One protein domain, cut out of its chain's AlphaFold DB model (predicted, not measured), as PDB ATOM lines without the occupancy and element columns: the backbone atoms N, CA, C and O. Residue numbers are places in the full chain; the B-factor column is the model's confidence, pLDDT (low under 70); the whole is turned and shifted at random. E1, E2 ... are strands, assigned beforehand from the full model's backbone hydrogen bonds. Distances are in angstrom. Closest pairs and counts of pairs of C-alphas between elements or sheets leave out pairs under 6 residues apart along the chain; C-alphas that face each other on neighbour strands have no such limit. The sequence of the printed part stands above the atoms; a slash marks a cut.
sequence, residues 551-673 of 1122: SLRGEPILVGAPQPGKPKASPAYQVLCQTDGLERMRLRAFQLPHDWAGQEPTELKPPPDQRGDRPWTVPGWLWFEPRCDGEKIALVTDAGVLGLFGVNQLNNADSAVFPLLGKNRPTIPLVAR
ATOM      1  N   SER A 551     106.580 111.307 136.932       92.75
ATOM      2  CA  SER A 551     107.929 111.775 137.296       92.75
ATOM      3  C   SER A 551     108.900 111.918 136.124       92.75
ATOM      4  O   SER A 551     109.918 112.596 136.262       92.75
ATOM      5  N   LEU A 552     108.623 111.295 134.979       93.88
ATOM      6  CA  LEU A 552     109.505 111.352 133.814       93.88
ATOM      7  C   LEU A 552     109.453 112.736 133.153       93.88
ATOM      8  O   LEU A 552     108.388 113.334 133.012       93.88
ATOM      9  N   ARG A 553     110.616 113.249 132.742       92.62
ATOM     10  CA  ARG A 553     110.779 114.575 132.110       92.62
ATOM     11  C   ARG A 553     111.190 114.510 130.632       92.62
ATOM     12  O   ARG A 553     111.785 115.451 130.123       92.62
ATOM     13  N   GLY A 554     110.894 113.399 129.967       91.25
ATOM     14  CA  GLY A 554     111.183 113.170 128.551       91.25
ATOM     15  C   GLY A 554     111.340 111.686 128.230       91.25
ATOM     16  O   GLY A 554     111.324 110.844 129.135       91.25
ATOM     17  N   GLU A 555     111.490 111.379 126.946       93.50
ATOM     18  CA  GLU A 555     111.754 110.033 126.443       93.50
ATOM     19  C   GLU A 555     113.069 109.448 127.011       93.50
ATOM     20  O   GLU A 555     113.998 110.191 127.351       93.50
ATOM     21  N   PRO A 556     113.193 108.109 127.118       93.06
ATOM     22  CA  PRO A 556     114.435 107.478 127.554       93.06
ATOM     23  C   PRO A 556     115.600 107.798 126.608       93.06
ATOM     24  O   PRO A 556     115.479 107.656 125.395       93.06
ATOM     25  N   ILE A 557     116.765 108.137 127.156       91.88
ATOM     26  CA  ILE A 557     117.976 108.354 126.356       91.88
ATOM     27  C   ILE A 557     118.728 107.028 126.272       91.88
ATOM     28  O   ILE A 557     119.070 106.445 127.299       91.88
ATOM     29  N   LEU A 558     118.991 106.545 125.062       88.62
ATOM     30  CA  LEU A 558     119.727 105.302 124.832       88.62
ATOM     31  C   LEU A 558     121.137 105.637 124.337       88.62
ATOM     32  O   LEU A 558     121.292 106.276 123.297       88.62
ATOM     33  N   VAL A 559     122.154 105.216 125.086       82.31
ATOM     34  CA  VAL A 559     123.570 105.554 124.852       82.31
ATOM     35  C   VAL A 559     124.446 104.298 124.827       82.31
ATOM     36  O   VAL A 559     124.052 103.261 125.356       82.31
ATOM     37  N   GLY A 560     125.630 104.376 124.208       69.94
ATOM     38  CA  GLY A 560     126.570 103.246 124.119       69.94
ATOM     39  C   GLY A 560     126.237 102.213 123.030       69.94
ATOM     40  O   GLY A 560     126.107 101.024 123.309       69.94
ATOM     41  N   ALA A 561     126.073 102.650 121.776       57.53
ATOM     42  CA  ALA A 561     125.680 101.771 120.670       57.53
ATOM     43  C   ALA A 561     126.746 100.702 120.317       57.53
ATOM     44  O   ALA A 561     127.945 100.996 120.322       57.53
ATOM     45  N   PRO A 562     126.337  99.475 119.934       53.00
ATOM     46  CA  PRO A 562     127.257  98.483 119.384       53.00
ATOM     47  C   PRO A 562     127.795  98.947 118.019       53.00
ATOM     48  O   PRO A 562     127.031  99.340 117.138       53.00
ATOM     49  N   GLN A 563     129.116  98.888 117.823       50.62
ATOM     50  CA  GLN A 563     129.738  99.225 116.537       50.62
ATOM     51  C   GLN A 563     129.348  98.200 115.450       50.62
ATOM     52  O   GLN A 563     129.368  96.990 115.721       50.62
ATOM     53  N   PRO A 564     129.055  98.632 114.203       43.69
ATOM     54  CA  PRO A 564     128.815  97.718 113.087       43.69
ATOM     55  C   PRO A 564     129.992  96.744 112.916       43.69
ATOM     56  O   PRO A 564     131.141  97.163 112.806       43.69
ATOM     57  N   GLY A 565     129.724  95.435 112.930       49.91
ATOM     58  CA  GLY A 565     130.755  94.392 112.804       49.91
ATOM     59  C   GLY A 565     131.483  94.007 114.103       49.91
ATOM     60  O   GLY A 565     132.256  93.050 114.091       49.91
ATOM     61  N   LYS A 566     131.210  94.675 115.235       48.94
ATOM     62  CA  LYS A 566     131.694  94.287 116.578       48.94
ATOM     63  C   LYS A 566     130.555  94.317 117.613       48.94
ATOM     64  O   LYS A 566     130.551  95.163 118.507       48.94
ATOM     65  N   PRO A 567     129.600  93.373 117.549       50.38
ATOM     66  CA  PRO A 567     128.387  93.394 118.374       50.38
ATOM     67  C   PRO A 567     128.590  93.184 119.891       50.38
ATOM     68  O   PRO A 567     127.620  93.266 120.630       50.38
ATOM     69  N   LYS A 568     129.806  92.903 120.388       51.03
ATOM     70  CA  LYS A 568     130.033  92.441 121.778       51.03
ATOM     71  C   LYS A 568     130.899  93.345 122.672       51.03
ATOM     72  O   LYS A 568     131.315  92.883 123.728       51.03
ATOM     73  N   ALA A 569     131.226  94.576 122.269       53.91
ATOM     74  CA  ALA A 569     132.313  95.312 122.930       53.91
ATOM     75  C   ALA A 569     131.905  96.491 123.839       53.91
ATOM     76  O   ALA A 569     132.562  96.663 124.854       53.91
ATOM     77  N   SER A 570     130.872  97.291 123.554       58.75
ATOM     78  CA  SER A 570     130.608  98.516 124.341       58.75
ATOM     79  C   SER A 570     129.411  98.373 125.289       58.75
ATOM     80  O   SER A 570     128.381  97.838 124.871       58.75
ATOM     81  N   PRO A 571     129.500  98.853 126.547       65.50
ATOM     82  CA  PRO A 571     128.349  98.881 127.439       65.50
ATOM     83  C   PRO A 571     127.292  99.862 126.911       65.50
ATOM     84  O   PRO A 571     127.598 101.014 126.619       65.50
ATOM     85  N   ALA A 572     126.049  99.393 126.799       79.75
ATOM     86  CA  ALA A 572     124.897 100.211 126.438       79.75
ATOM     87  C   ALA A 572     124.115 100.594 127.701       79.75
ATOM     88  O   ALA A 572     123.997  99.786 128.626       79.75
ATOM     89  N   TYR A 573     123.556 101.802 127.735       85.94
ATOM     90  CA  TYR A 573     122.785 102.301 128.870       85.94
ATOM     91  C   TYR A 573     121.489 102.972 128.421       85.94
ATOM     92  O   TYR A 573     121.426 103.630 127.384       85.94
ATOM     93  N   GLN A 574     120.465 102.846 129.256       89.56
ATOM     94  CA  GLN A 574     119.280 103.689 129.244       89.56
ATOM     95  C   GLN A 574     119.402 104.728 130.356       89.56
ATOM     96  O   GLN A 574     119.649 104.371 131.504       89.56
ATOM     97  N   VAL A 575     119.176 105.998 130.039       91.88
ATOM     98  CA  VAL A 575     119.154 107.093 131.010       91.88
ATOM     99  C   VAL A 575     117.748 107.675 131.092       91.88
ATOM    100  O   VAL A 575     117.164 108.058 130.077       91.88
ATOM    101  N   LEU A 576     117.210 107.748 132.308       93.00
ATOM    102  CA  LEU A 576     115.932 108.388 132.611       93.00
ATOM    103  C   LEU A 576     116.154 109.709 133.347       93.00
ATOM    104  O   LEU A 576     116.915 109.767 134.318       93.00
ATOM    105  N   CYS A 577     115.438 110.744 132.910       94.12
ATOM    106  CA  CYS A 577     115.351 112.028 133.596       94.12
ATOM    107  C   CYS A 577     114.079 112.048 134.448       94.12
ATOM    108  O   CYS A 577     112.972 112.021 133.908       94.12
ATOM    109  N   GLN A 578     114.234 112.077 135.770       93.44
ATOM    110  CA  GLN A 578     113.135 111.920 136.723       93.44
ATOM    111  C   GLN A 578     113.052 113.124 137.664       93.44
ATOM    112  O   GLN A 578     114.079 113.577 138.155       93.44
ATOM    113  N   THR A 579     111.861 113.616 137.993       93.06
ATOM    114  CA  THR A 579     111.694 114.605 139.068       93.06
ATOM    115  C   THR A 579     112.161 114.069 140.418       93.06
ATOM    116  O   THR A 579     112.009 112.886 140.743       93.06
ATOM    117  N   ASP A 580     112.724 114.972 141.216       89.81
ATOM    118  CA  ASP A 580     113.074 114.746 142.615       89.81
ATOM    119  C   ASP A 580     112.649 115.967 143.436       89.81
ATOM    120  O   ASP A 580     113.385 116.943 143.586       89.81
ATOM    121  N   GLY A 581     111.399 115.938 143.895       88.00
ATOM    122  CA  GLY A 581     110.750 117.098 144.499       88.00
ATOM    123  C   GLY A 581     110.427 118.200 143.484       88.00
ATOM    124  O   GLY A 581     110.311 117.959 142.281       88.00
ATOM    125  N   LEU A 582     110.245 119.421 143.993       86.81
ATOM    126  CA  LEU A 582     109.766 120.568 143.211       86.81
ATOM    127  C   LEU A 582     110.872 121.375 142.520       86.81
ATOM    128  O   LEU A 582     110.580 122.164 141.631       86.81
ATOM    129  N   GLU A 583     112.130 121.187 142.918       89.44
ATOM    130  CA  GLU A 583     113.235 122.071 142.515       89.44
ATOM    131  C   GLU A 583     114.393 121.333 141.844       89.44
ATOM    132  O   GLU A 583     115.404 121.948 141.503       89.44
ATOM    133  N   ARG A 584     114.317 120.004 141.724       92.12
ATOM    134  CA  ARG A 584     115.422 119.175 141.237       92.12
ATOM    135  C   ARG A 584     114.919 118.012 140.398       92.12
ATOM    136  O   ARG A 584     113.746 117.626 140.439       92.12
ATOM    137  N   MET A 585     115.853 117.426 139.666       93.88
ATOM    138  CA  MET A 585     115.682 116.166 138.964       93.88
ATOM    139  C   MET A 585     116.863 115.223 139.221       93.88
ATOM    140  O   MET A 585     117.933 115.644 139.666       93.88
ATOM    141  N   ARG A 586     116.676 113.942 138.908       91.69
ATOM    142  CA  ARG A 586     117.685 112.884 138.939       91.69
ATOM    143  C   ARG A 586     117.901 112.311 137.544       91.69
ATOM    144  O   ARG A 586     116.938 111.990 136.850       91.69
ATOM    145  N   LEU A 587     119.164 112.103 137.190       91.50
ATOM    146  CA  LEU A 587     119.576 111.274 136.061       91.50
ATOM    147  C   LEU A 587     119.864 109.865 136.568       91.50
ATOM    148  O   LEU A 587     120.729 109.678 137.428       91.50
ATOM    149  N   ARG A 588     119.129 108.880 136.054       89.94
ATOM    150  CA  ARG A 588     119.249 107.469 136.447       89.94
ATOM    151  C   ARG A 588     119.672 106.645 135.246       89.94
ATOM    152  O   ARG A 588     118.944 106.622 134.261       89.94
ATOM    153  N   ALA A 589     120.818 105.980 135.338       88.06
ATOM    154  CA  ALA A 589     121.335 105.116 134.285       88.06
ATOM    155  C   ALA A 589     121.068 103.641 134.608       88.06
ATOM    156  O   ALA A 589     121.258 103.200 135.739       88.06
ATOM    157  N   PHE A 590     120.647 102.882 133.602       85.69
ATOM    158  CA  PHE A 590     120.370 101.452 133.669       85.69
ATOM    159  C   PHE A 590     121.173 100.766 132.570       85.69
ATOM    160  O   PHE A 590     121.040 101.114 131.397       85.69
ATOM    161  N   GLN A 591     122.027  99.812 132.932       82.38
ATOM    162  CA  GLN A 591     122.810  99.064 131.952       82.38
ATOM    163  C   GLN A 591     121.896  98.144 131.136       82.38
ATOM    164  O   GLN A 591     121.106  97.394 131.702       82.38
ATOM    165  N   LEU A 592     122.019  98.197 129.812       81.19
ATOM    166  CA  LEU A 592     121.248  97.384 128.880       81.19
ATOM    167  C   LEU A 592     122.002  96.083 128.551       81.19
ATOM    168  O   LEU A 592     123.227  96.108 128.362       81.19
ATOM    169  N   PRO A 593     121.302  94.939 128.456       75.44
ATOM    170  CA  PRO A 593     121.918  93.686 128.050       75.44
ATOM    171  C   PRO A 593     122.347  93.755 126.578       75.44
ATOM    172  O   PRO A 593     121.774  94.484 125.770       75.44
ATOM    173  N   HIS A 594     123.389  92.997 126.229       63.44
ATOM    174  CA  HIS A 594     123.950  92.994 124.872       63.44
ATOM    175  C   HIS A 594     123.115  92.186 123.874       63.44
ATOM    176  O   HIS A 594     123.252  92.395 122.672       63.44
ATOM    177  N   ASP A 595     122.267  91.274 124.354       66.44
ATOM    178  CA  ASP A 595     121.414  90.454 123.505       66.44
ATOM    179  C   ASP A 595     120.047  90.230 124.160       66.44
ATOM    180  O   ASP A 595     119.962  89.666 125.251       66.44
ATOM    181  N   TRP A 596     118.997  90.693 123.484       71.31
ATOM    182  CA  TRP A 596     117.599  90.370 123.788       71.31
ATOM    183  C   TRP A 596     117.066  89.254 122.866       71.31
ATOM    184  O   TRP A 596     115.967  88.737 123.077       71.31
ATOM    185  N   ALA A 597     117.802  88.892 121.810       56.59
ATOM    186  CA  ALA A 597     117.360  87.941 120.803       56.59
ATOM    187  C   ALA A 597     117.423  86.498 121.333       56.59
ATOM    188  O   ALA A 597     118.372  86.081 121.989       56.59
ATOM    189  N   GLY A 598     116.377  85.716 121.044       56.81
ATOM    190  CA  GLY A 598     116.296  84.293 121.396       56.81
ATOM    191  C   GLY A 598     116.023  83.977 122.872       56.81
ATOM    192  O   GLY A 598     115.877  82.805 123.204       56.81
ATOM    193  N   GLN A 599     115.922  84.984 123.746       62.44
ATOM    194  CA  GLN A 599     115.568  84.794 125.155       62.44
ATOM    195  C   GLN A 599     114.048  84.908 125.373       62.44
ATOM    196  O   GLN A 599     113.347  85.641 124.656       62.44
ATOM    197  N   GLU A 600     113.544  84.159 126.357       65.75
ATOM    198  CA  GLU A 600     112.192  84.344 126.893       65.75
ATOM    199  C   GLU A 600     112.057  85.769 127.457       65.75
ATOM    200  O   GLU A 600     113.034  86.295 128.003       65.75
ATOM    201  N   PRO A 601     110.884  86.417 127.325       71.69
ATOM    202  CA  PRO A 601     110.676  87.751 127.865       71.69
ATOM    203  C   PRO A 601     110.960  87.782 129.366       71.69
ATOM    204  O   PRO A 601     110.329  87.063 130.135       71.69
ATOM    205  N   THR A 602     111.912  88.613 129.788       78.75
ATOM    206  CA  THR A 602     112.364  88.661 131.185       78.75
ATOM    207  C   THR A 602     112.357  90.077 131.743       78.75
ATOM    208  O   THR A 602     112.488  91.074 131.029       78.75
ATOM    209  N   GLU A 603     112.179  90.171 133.059       82.31
ATOM    210  CA  GLU A 603     112.422  91.395 133.816       82.31
ATOM    211  C   GLU A 603     113.928  91.624 134.006       82.31
ATOM    212  O   GLU A 603     114.620  90.823 134.640       82.31
ATOM    213  N   LEU A 604     114.421  92.768 133.529       79.81
ATOM    214  CA  LEU A 604     115.727  93.283 133.912       79.81
ATOM    215  C   LEU A 604     115.577  94.082 135.208       79.81
ATOM    216  O   LEU A 604     114.994  95.172 135.231       79.81
ATOM    217  N   LYS A 605     116.118  93.533 136.295       73.62
ATOM    218  CA  LYS A 605     116.209  94.238 137.574       73.62
ATOM    219  C   LYS A 605     117.311  95.296 137.504       73.62
ATOM    220  O   LYS A 605     118.331  95.060 136.852       73.62
ATOM    221  N   PRO A 606     117.142  96.445 138.180       66.12
ATOM    222  CA  PRO A 606     118.225  97.406 138.279       66.12
ATOM    223  C   PRO A 606     119.420  96.718 138.959       66.12
ATOM    224  O   PRO A 606     119.207  95.903 139.866       66.12
ATOM    225  N   PRO A 607     120.662  96.998 138.530       58.97
ATOM    226  CA  PRO A 607     121.823  96.471 139.228       58.97
ATOM    227  C   PRO A 607     121.742  96.883 140.707       58.97
ATOM    228  O   PRO A 607     121.319  98.006 140.998       58.97
ATOM    229  N   PRO A 608     122.104  96.003 141.660       54.31
ATOM    230  CA  PRO A 608     122.238  96.419 143.052       54.31
ATOM    231  C   PRO A 608     123.240  97.584 143.122       54.31
ATOM    232  O   PRO A 608     124.173  97.606 142.320       54.31
ATOM    233  N   ASP A 609     123.059  98.526 144.060       51.88
ATOM    234  CA  ASP A 609     123.803  99.804 144.244       51.88
ATOM    235  C   ASP A 609     125.340  99.666 144.480       51.88
ATOM    236  O   ASP A 609     125.984 100.481 145.140       51.88
ATOM    237  N   GLN A 610     125.977  98.619 143.962       42.22
ATOM    238  CA  GLN A 610     127.314  98.147 144.299       42.22
ATOM    239  C   GLN A 610     128.443  98.797 143.479       42.22
ATOM    240  O   GLN A 610     129.608  98.568 143.793       42.22
ATOM    241  N   ARG A 611     128.148  99.626 142.461       45.94
ATOM    242  CA  ARG A 611     129.172 100.248 141.581       45.94
ATOM    243  C   ARG A 611     129.246 101.777 141.597       45.94
ATOM    244  O   ARG A 611     129.854 102.376 140.719       45.94
ATOM    245  N   GLY A 612     128.671 102.442 142.599       46.06
ATOM    246  CA  GLY A 612     128.729 103.908 142.658       46.06
ATOM    247  C   GLY A 612     127.912 104.609 141.563       46.06
ATOM    248  O   GLY A 612     128.041 105.820 141.411       46.06
ATOM    249  N   ASP A 613     127.032 103.879 140.869       57.59
ATOM    250  CA  ASP A 613     126.025 104.380 139.924       57.59
ATOM    251  C   ASP A 613     124.873 105.096 140.660       57.59
ATOM    252  O   ASP A 613     123.690 104.809 140.478       57.59
ATOM    253  N   ARG A 614     125.219 106.026 141.559       69.56
ATOM    254  CA  ARG A 614     124.231 106.849 142.257       69.56
ATOM    255  C   ARG A 614     123.560 107.793 141.254       69.56
ATOM    256  O   ARG A 614     124.246 108.351 140.399       69.56
ATOM    257  N   PRO A 615     122.244 108.035 141.381       80.69
ATOM    258  CA  PRO A 615     121.566 109.023 140.558       80.69
ATOM    259  C   PRO A 615     122.202 110.407 140.711       80.69
ATOM    260  O   PRO A 615     122.383 110.892 141.832       80.69
ATOM    261  N   TRP A 616     122.486 111.072 139.592       86.19
ATOM    262  CA  TRP A 616     123.006 112.439 139.617       86.19
ATOM    263  C   TRP A 616     121.865 113.425 139.799       86.19
ATOM    264  O   TRP A 616     120.924 113.443 139.009       86.19
ATOM    265  N   THR A 617     121.951 114.248 140.843       89.62
ATOM    266  CA  THR A 617     120.966 115.302 141.098       89.62
ATOM    267  C   THR A 617     121.342 116.562 140.330       89.62
ATOM    268  O   THR A 617     122.467 117.050 140.451       89.62
ATOM    269  N   VAL A 618     120.391 117.102 139.577       91.50
ATOM    270  CA  VAL A 618     120.532 118.335 138.797       91.50
ATOM    271  C   VAL A 618     119.481 119.340 139.290       91.50
ATOM    272  O   VAL A 618     118.316 118.962 139.428       91.50
ATOM    273  N   PRO A 619     119.852 120.599 139.593       92.12
ATOM    274  CA  PRO A 619     118.889 121.655 139.913       92.12
ATOM    275  C   PRO A 619     117.936 121.951 138.750       92.12
ATOM    276  O   PRO A 619     118.372 121.991 137.602       92.12
ATOM    277  N   GLY A 620     116.669 122.223 139.048       92.06
ATOM    278  CA  GLY A 620     115.630 122.513 138.061       92.06
ATOM    279  C   GLY A 620     115.089 121.279 137.342       92.06
ATOM    280  O   GLY A 620     115.481 120.138 137.606       92.06
ATOM    281  N   TRP A 621     114.171 121.527 136.414       92.69
ATOM    282  CA  TRP A 621     113.540 120.528 135.561       92.69
ATOM    283  C   TRP A 621     113.918 120.702 134.093       92.69
ATOM    284  O   TRP A 621     114.218 121.801 133.618       92.69
ATOM    285  N   LEU A 622     113.869 119.586 133.368       93.44
ATOM    286  CA  LEU A 622     113.938 119.579 131.914       93.44
ATOM    287  C   LEU A 622     112.570 119.868 131.307       93.44
ATOM    288  O   LEU A 622     111.555 119.329 131.747       93.44
ATOM    289  N   TRP A 623     112.592 120.693 130.265       92.06
ATOM    290  CA  TRP A 623     111.436 121.012 129.428       92.06
ATOM    291  C   TRP A 623     111.574 120.469 128.003       92.06
ATOM    292  O   TRP A 623     110.573 120.345 127.303       92.06
ATOM    293  N   PHE A 624     112.797 120.139 127.579       92.75
ATOM    294  CA  PHE A 624     113.099 119.579 126.264       92.75
ATOM    295  C   PHE A 624     114.124 118.450 126.398       92.75
ATOM    296  O   PHE A 624     114.901 118.422 127.357       92.75
ATOM    297  N   GLU A 625     114.125 117.546 125.419       89.25
ATOM    298  CA  GLU A 625     115.036 116.403 125.353       89.25
ATOM    299  C   GLU A 625     116.513 116.841 125.461       89.25
ATOM    300  O   GLU A 625     116.947 117.753 124.744       89.25
ATOM    301  N   PRO A 626     117.317 116.186 126.318       92.69
ATOM    302  CA  PRO A 626     118.768 116.328 126.301       92.69
ATOM    303  C   PRO A 626     119.375 115.953 124.947       92.69
ATOM    304  O   PRO A 626     118.883 115.066 124.246       92.69
ATOM    305  N   ARG A 627     120.497 116.583 124.593       91.25
ATOM    306  CA  ARG A 627     121.289 116.194 123.419       91.25
ATOM    307  C   ARG A 627     122.330 115.159 123.821       91.25
ATOM    308  O   ARG A 627     122.928 115.266 124.888       91.25
ATOM    309  N   CYS A 628     122.552 114.173 122.962       88.31
ATOM    310  CA  CYS A 628     123.540 113.128 123.183       88.31
ATOM    311  C   CYS A 628     124.204 112.724 121.863       88.31
ATOM    312  O   CYS A 628     123.506 112.530 120.869       88.31
ATOM    313  N   ASP A 629     125.530 112.573 121.866       83.38
ATOM    314  CA  ASP A 629     126.333 112.078 120.730       83.38
ATOM    315  C   ASP A 629     126.687 110.578 120.860       83.38
ATOM    316  O   ASP A 629     127.266 109.983 119.956       83.38
ATOM    317  N   GLY A 630     126.292 109.949 121.974       80.38
ATOM    318  CA  GLY A 630     126.579 108.554 122.322       80.38
ATOM    319  C   GLY A 630     127.694 108.405 123.360       80.38
ATOM    320  O   GLY A 630     127.739 107.380 124.043       80.38
ATOM    321  N   GLU A 631     128.524 109.435 123.528       82.06
ATOM    322  CA  GLU A 631     129.619 109.507 124.505       82.06
ATOM    323  C   GLU A 631     129.362 110.554 125.594       82.06
ATOM    324  O   GLU A 631     129.864 110.425 126.711       82.06
ATOM    325  N   LYS A 632     128.574 111.588 125.287       87.50
ATOM    326  CA  LYS A 632     128.249 112.711 126.164       87.50
ATOM    327  C   LYS A 632     126.759 113.014 126.123       87.50
ATOM    328  O   LYS A 632     126.114 112.894 125.086       87.50
ATOM    329  N   ILE A 633     126.231 113.474 127.250       92.00
ATOM    330  CA  ILE A 633     124.873 113.989 127.409       92.00
ATOM    331  C   ILE A 633     124.976 115.453 127.839       92.00
ATOM    332  O   ILE A 633     125.594 115.766 128.861       92.00
ATOM    333  N   ALA A 634     124.346 116.338 127.072       94.19
ATOM    334  CA  ALA A 634     124.213 117.756 127.369       94.19
ATOM    335  C   ALA A 634     122.745 118.101 127.632       94.19
ATOM    336  O   ALA A 634     121.857 117.770 126.842       94.19
ATOM    337  N   LEU A 635     122.489 118.787 128.741       95.00
ATOM    338  CA  LEU A 635     121.145 119.193 129.138       95.00
ATOM    339  C   LEU A 635     121.158 120.565 129.801       95.00
ATOM    340  O   LEU A 635     122.142 120.932 130.442       95.00
ATOM    341  N   VAL A 636     120.059 121.307 129.691       95.19
ATOM    342  CA  VAL A 636     119.872 122.578 130.400       95.19
ATOM    343  C   VAL A 636     118.516 122.562 131.086       95.19
ATOM    344  O   VAL A 636     117.532 122.139 130.485       95.19
ATOM    345  N   THR A 637     118.464 123.008 132.339       94.56
ATOM    346  CA  THR A 637     117.226 123.030 133.131       94.56
ATOM    347  C   THR A 637     116.681 124.441 133.315       94.56
ATOM    348  O   THR A 637     117.375 125.439 133.090       94.56
ATOM    349  N   ASP A 638     115.439 124.531 133.779       92.94
ATOM    350  CA  ASP A 638     114.789 125.809 134.077       92.94
ATOM    351  C   ASP A 638     115.392 126.604 135.246       92.94
ATOM    352  O   ASP A 638     115.128 127.799 135.385       92.94
ATOM    353  N   ALA A 639     116.263 125.980 136.041       92.25
ATOM    354  CA  ALA A 639     117.083 126.654 137.044       92.25
ATOM    355  C   ALA A 639     118.282 127.404 136.429       92.25
ATOM    356  O   ALA A 639     119.092 127.980 137.156       92.25
ATOM    357  N   GLY A 640     118.429 127.379 135.100       91.81
ATOM    358  CA  GLY A 640     119.508 128.061 134.394       91.81
ATOM    359  C   GLY A 640     120.868 127.400 134.582       91.81
ATOM    360  O   GLY A 640     121.880 128.089 134.711       91.81
ATOM    361  N   VAL A 641     120.901 126.065 134.619       92.38
ATOM    362  CA  VAL A 641     122.146 125.298 134.734       92.38
ATOM    363  C   VAL A 641     122.362 124.383 133.532       92.38
ATOM    364  O   VAL A 641     121.428 123.729 133.073       92.38
ATOM    365  N   LEU A 642     123.604 124.316 133.050       93.56
ATOM    366  CA  LEU A 642     124.079 123.344 132.066       93.56
ATOM    367  C   LEU A 642     124.638 122.117 132.789       93.56
ATOM    368  O   LEU A 642     125.549 122.239 133.608       93.56
ATOM    369  N   GLY A 643     124.118 120.936 132.470       93.31
ATOM    370  CA  GLY A 643     124.693 119.652 132.857       93.31
ATOM    371  C   GLY A 643     125.431 119.020 131.679       93.31
ATOM    372  O   GLY A 643     124.838 118.846 130.615       93.31
ATOM    373  N   LEU A 644     126.704 118.669 131.880       93.12
ATOM    374  CA  LEU A 644     127.525 117.931 130.915       93.12
ATOM    375  C   LEU A 644     127.998 116.626 131.549       93.12
ATOM    376  O   LEU A 644     128.749 116.639 132.531       93.12
ATOM    377  N   PHE A 645     127.575 115.508 130.974       91.56
ATOM    378  CA  PHE A 645     127.865 114.182 131.499       91.56
ATOM    379  C   PHE A 645     128.531 113.312 130.440       91.56
ATOM    380  O   PHE A 645     128.076 113.288 129.304       91.56
ATOM    381  N   GLY A 646     129.586 112.595 130.810       89.12
ATOM    382  CA  GLY A 646     130.145 111.510 130.012       89.12
ATOM    383  C   GLY A 646     129.390 110.201 130.242       89.12
ATOM    384  O   GLY A 646     128.801 109.986 131.306       89.12
ATOM    385  N   VAL A 647     129.421 109.335 129.236       86.94
ATOM    386  CA  VAL A 647     128.907 107.963 129.259       86.94
ATOM    387  C   VAL A 647     130.091 107.008 129.353       86.94
ATOM    388  O   VAL A 647     131.073 107.164 128.622       86.94
ATOM    389  N   ASN A 648     130.004 106.021 130.246       84.69
ATOM    390  CA  ASN A 648     131.087 105.066 130.454       84.69
ATOM    391  C   ASN A 648     131.445 104.311 129.163       84.69
ATOM    392  O   ASN A 648     130.569 103.823 128.449       84.69
ATOM    393  N   GLN A 649     132.744 104.183 128.903       78.94
ATOM    394  CA  GLN A 649     133.295 103.494 127.739       78.94
ATOM    395  C   GLN A 649     133.925 102.159 128.146       78.94
ATOM    396  O   GLN A 649     134.240 101.917 129.313       78.94
ATOM    397  N   LEU A 650     134.125 101.272 127.170       73.19
ATOM    398  CA  LEU A 650     134.759  99.976 127.408       73.19
ATOM    399  C   LEU A 650     136.130 100.139 128.094       73.19
ATOM    400  O   LEU A 650     136.937 100.970 127.689       73.19
ATOM    401  N   ASN A 651     136.403  99.291 129.092       71.06
ATOM    402  CA  ASN A 651     137.625  99.266 129.914       71.06
ATOM    403  C   ASN A 651     137.833 100.473 130.840       71.06
ATOM    404  O   ASN A 651     138.894 100.572 131.458       71.06
ATOM    405  N   ASN A 652     136.845 101.357 130.974       74.94
ATOM    406  CA  ASN A 652     136.932 102.482 131.889       74.94
ATOM    407  C   ASN A 652     136.266 102.163 133.245       74.94
ATOM    408  O   ASN A 652     135.339 101.352 133.335       74.94
ATOM    409  N   ALA A 653     136.788 102.760 134.320       77.44
ATOM    410  CA  ALA A 653     136.348 102.515 135.700       77.44
ATOM    411  C   ALA A 653     135.294 103.527 136.189       77.44
ATOM    412  O   ALA A 653     134.930 103.520 137.367       77.44
ATOM    413  N   ASP A 654     134.838 104.409 135.299       77.56
ATOM    414  CA  ASP A 654     133.824 105.413 135.594       77.56
ATOM    415  C   ASP A 654     132.438 104.785 135.818       77.56
ATOM    416  O   ASP A 654     132.130 103.682 135.359       77.56
ATOM    417  N   SER A 655     131.580 105.513 136.535       81.44
ATOM    418  CA  SER A 655     130.150 105.198 136.644       81.44
ATOM    419  C   SER A 655     129.474 105.265 135.274       81.44
ATOM    420  O   SER A 655     129.945 105.982 134.392       81.44
ATOM    421  N   ALA A 656     128.335 104.583 135.108       82.94
ATOM    422  CA  ALA A 656     127.584 104.515 133.846       82.94
ATOM    423  C   ALA A 656     127.393 105.885 133.168       82.94
ATOM    424  O   ALA A 656     127.572 106.026 131.958       82.94
ATOM    425  N   VAL A 657     127.074 106.896 133.977       86.81
ATOM    426  CA  VAL A 657     127.063 108.312 133.609       86.81
ATOM    427  C   VAL A 657     127.850 109.075 134.673       86.81
ATOM    428  O   VAL A 657     127.691 108.795 135.865       86.81
ATOM    429  N   PHE A 658     128.677 110.045 134.277       86.94
ATOM    430  CA  PHE A 658     129.520 110.817 135.200       86.94
ATOM    431  C   PHE A 658     129.676 112.288 134.767       86.94
ATOM    432  O   PHE A 658     129.671 112.571 133.574       86.94
ATOM    433  N   PRO A 659     129.829 113.255 135.692       89.50
ATOM    434  CA  PRO A 659     130.094 114.652 135.356       89.50
ATOM    435  C   PRO A 659     131.397 114.844 134.584       89.50
ATOM    436  O   PRO A 659     132.471 114.497 135.082       89.50
ATOM    437  N   LEU A 660     131.325 115.480 133.414       88.25
ATOM    438  CA  LEU A 660     132.491 115.673 132.545       88.25
ATOM    439  C   LEU A 660     133.514 116.670 133.129       88.25
ATOM    440  O   LEU A 660     134.708 116.565 132.872       88.25
ATOM    441  N   LEU A 661     133.058 117.614 133.959       83.94
ATOM    442  CA  LEU A 661     133.887 118.653 134.594       83.94
ATOM    443  C   LEU A 661     134.368 118.277 136.008       83.94
ATOM    444  O   LEU A 661     134.819 119.132 136.773       83.94
ATOM    445  N   GLY A 662     134.258 116.996 136.367       74.94
ATOM    446  CA  GLY A 662     134.685 116.452 137.653       74.94
ATOM    447  C   GLY A 662     133.573 116.356 138.705       74.94
ATOM    448  O   GLY A 662     132.567 117.066 138.678       74.94
ATOM    449  N   LYS A 663     133.774 115.466 139.687       68.00
ATOM    450  CA  LYS A 663     132.749 115.028 140.663       68.00
ATOM    451  C   LYS A 663     132.124 116.152 141.506       68.00
ATOM    452  O   LYS A 663     130.985 116.016 141.934       68.00
ATOM    453  N   ASN A 664     132.838 117.261 141.719       67.62
ATOM    454  CA  ASN A 664     132.369 118.396 142.528       67.62
ATOM    455  C   ASN A 664     131.627 119.472 141.711       67.62
ATOM    456  O   ASN A 664     131.166 120.455 142.289       67.62
ATOM    457  N   ARG A 665     131.536 119.326 140.381       70.81
ATOM    458  CA  ARG A 665     130.905 120.300 139.476       70.81
ATOM    459  C   ARG A 665     129.980 119.593 138.470       70.81
ATOM    460  O   ARG A 665     130.271 119.589 137.277       70.81
ATOM    461  N   PRO A 666     128.869 118.984 138.932       76.88
ATOM    462  CA  PRO A 666     127.923 118.299 138.049       76.88
ATOM    463  C   PRO A 666     127.202 119.251 137.091       76.88
ATOM    464  O   PRO A 666     126.678 118.812 136.069       76.88
ATOM    465  N   THR A 667     127.164 120.545 137.414       85.56
ATOM    466  CA  THR A 667     126.486 121.562 136.618       85.56
ATOM    467  C   THR A 667     127.240 122.886 136.599       85.56
ATOM    468  O   THR A 667     128.018 123.198 137.506       85.56
ATOM    469  N   ILE A 668     126.978 123.679 135.562       88.06
ATOM    470  CA  ILE A 668     127.505 125.028 135.362       88.06
ATOM    471  C   ILE A 668     126.329 126.010 135.411       88.06
ATOM    472  O   ILE A 668     125.387 125.842 134.635       88.06
ATOM    473  N   PRO A 669     126.338 127.028 136.287       88.44
ATOM    474  CA  PRO A 669     125.343 128.092 136.229       88.44
ATOM    475  C   PRO A 669     125.548 128.936 134.965       88.44
ATOM    476  O   PRO A 669     126.641 129.448 134.732       88.44
ATOM    477  N   LEU A 670     124.493 129.084 134.164       85.38
ATOM    478  CA  LEU A 670     124.486 129.901 132.942       85.38
ATOM    479  C   LEU A 670     124.076 131.356 133.204       85.38
ATOM    480  O   LEU A 670     124.178 132.200 132.319       85.38
ATOM    481  N   VAL A 671     123.583 131.638 134.411       75.12
ATOM    482  CA  VAL A 671     123.050 132.939 134.826       75.12
ATOM    483  C   VAL A 671     123.518 133.298 136.233       75.12
ATOM    484  O   VAL A 671     123.950 132.442 137.012       75.12
ATOM    485  N   ALA A 672     123.429 134.586 136.575       64.62
ATOM    486  CA  ALA A 672     123.716 135.061 137.923       64.62
ATOM    487  C   ALA A 672     122.761 134.428 138.954       64.62
ATOM    488  O   ALA A 672     121.587 134.172 138.674       64.62
ATOM    489  N   ARG A 673     123.257 134.196 140.177       56.09
ATOM    490  CA  ARG A 673     122.435 133.678 141.285       56.09
ATOM    491  C   ARG A 673     121.237 134.604 141.529       56.09
ATOM    492  O   ARG A 673     121.426 135.801 141.709       56.09
TER     493      ARG A 673
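Overview. This is residues 551 to 673 of the 1122 residues of an uncharacterized protein of Planctomycetaceae bacterium SCGC AG-212-F19 (UniProt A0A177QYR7). With little regular structure, this is a sandwich of two antiparallel sheets, strongly twisted E1-E2-E3-E5 and branched E6 to E9, while residues 596 to 603 stick out. The 123 printed residues hold nine named strands, E1 to E9, with 46 residues: all strand. The whole is compact, radius of gyration of the C-alphas 15.3 A, spanning 52 by 27 by 27 A.

Arrangement. Find E1, residues 557 to 559, E2, 572 to 580, and E3, 584 to 592: a meander of antiparallel hairpins, with N 557 to O 575 at 2.9 A and N 574 to O 590 at 2.8 A. E5, 616 to 619, is antiparallel to E3, N 585 to O 618 at 2.9 A; E4, 602 to 604, pairs with no named strand. E6, 632 to 636, lies on one side of E7, 641 to 647; E8, 657 to 659, and E9, 667 to 669, on the other. E6, E7 and E8 form a second meander of hairpins; look at N 633 to O 645 and N 646 to O 658, both 2.8 A.

Along the chain. E1 begins at C-alpha 557 (117.976, 108.354, 126.356); E3 spans 25.7 A; E9 ends at C-alpha 669 (125.343, 128.092, 136.229).

Size, cuts and confidence. The printed part has no cut; links E1 to E2, E4 to E5 and E5 to E6 are long. Low confidence includes residues 560 to 571.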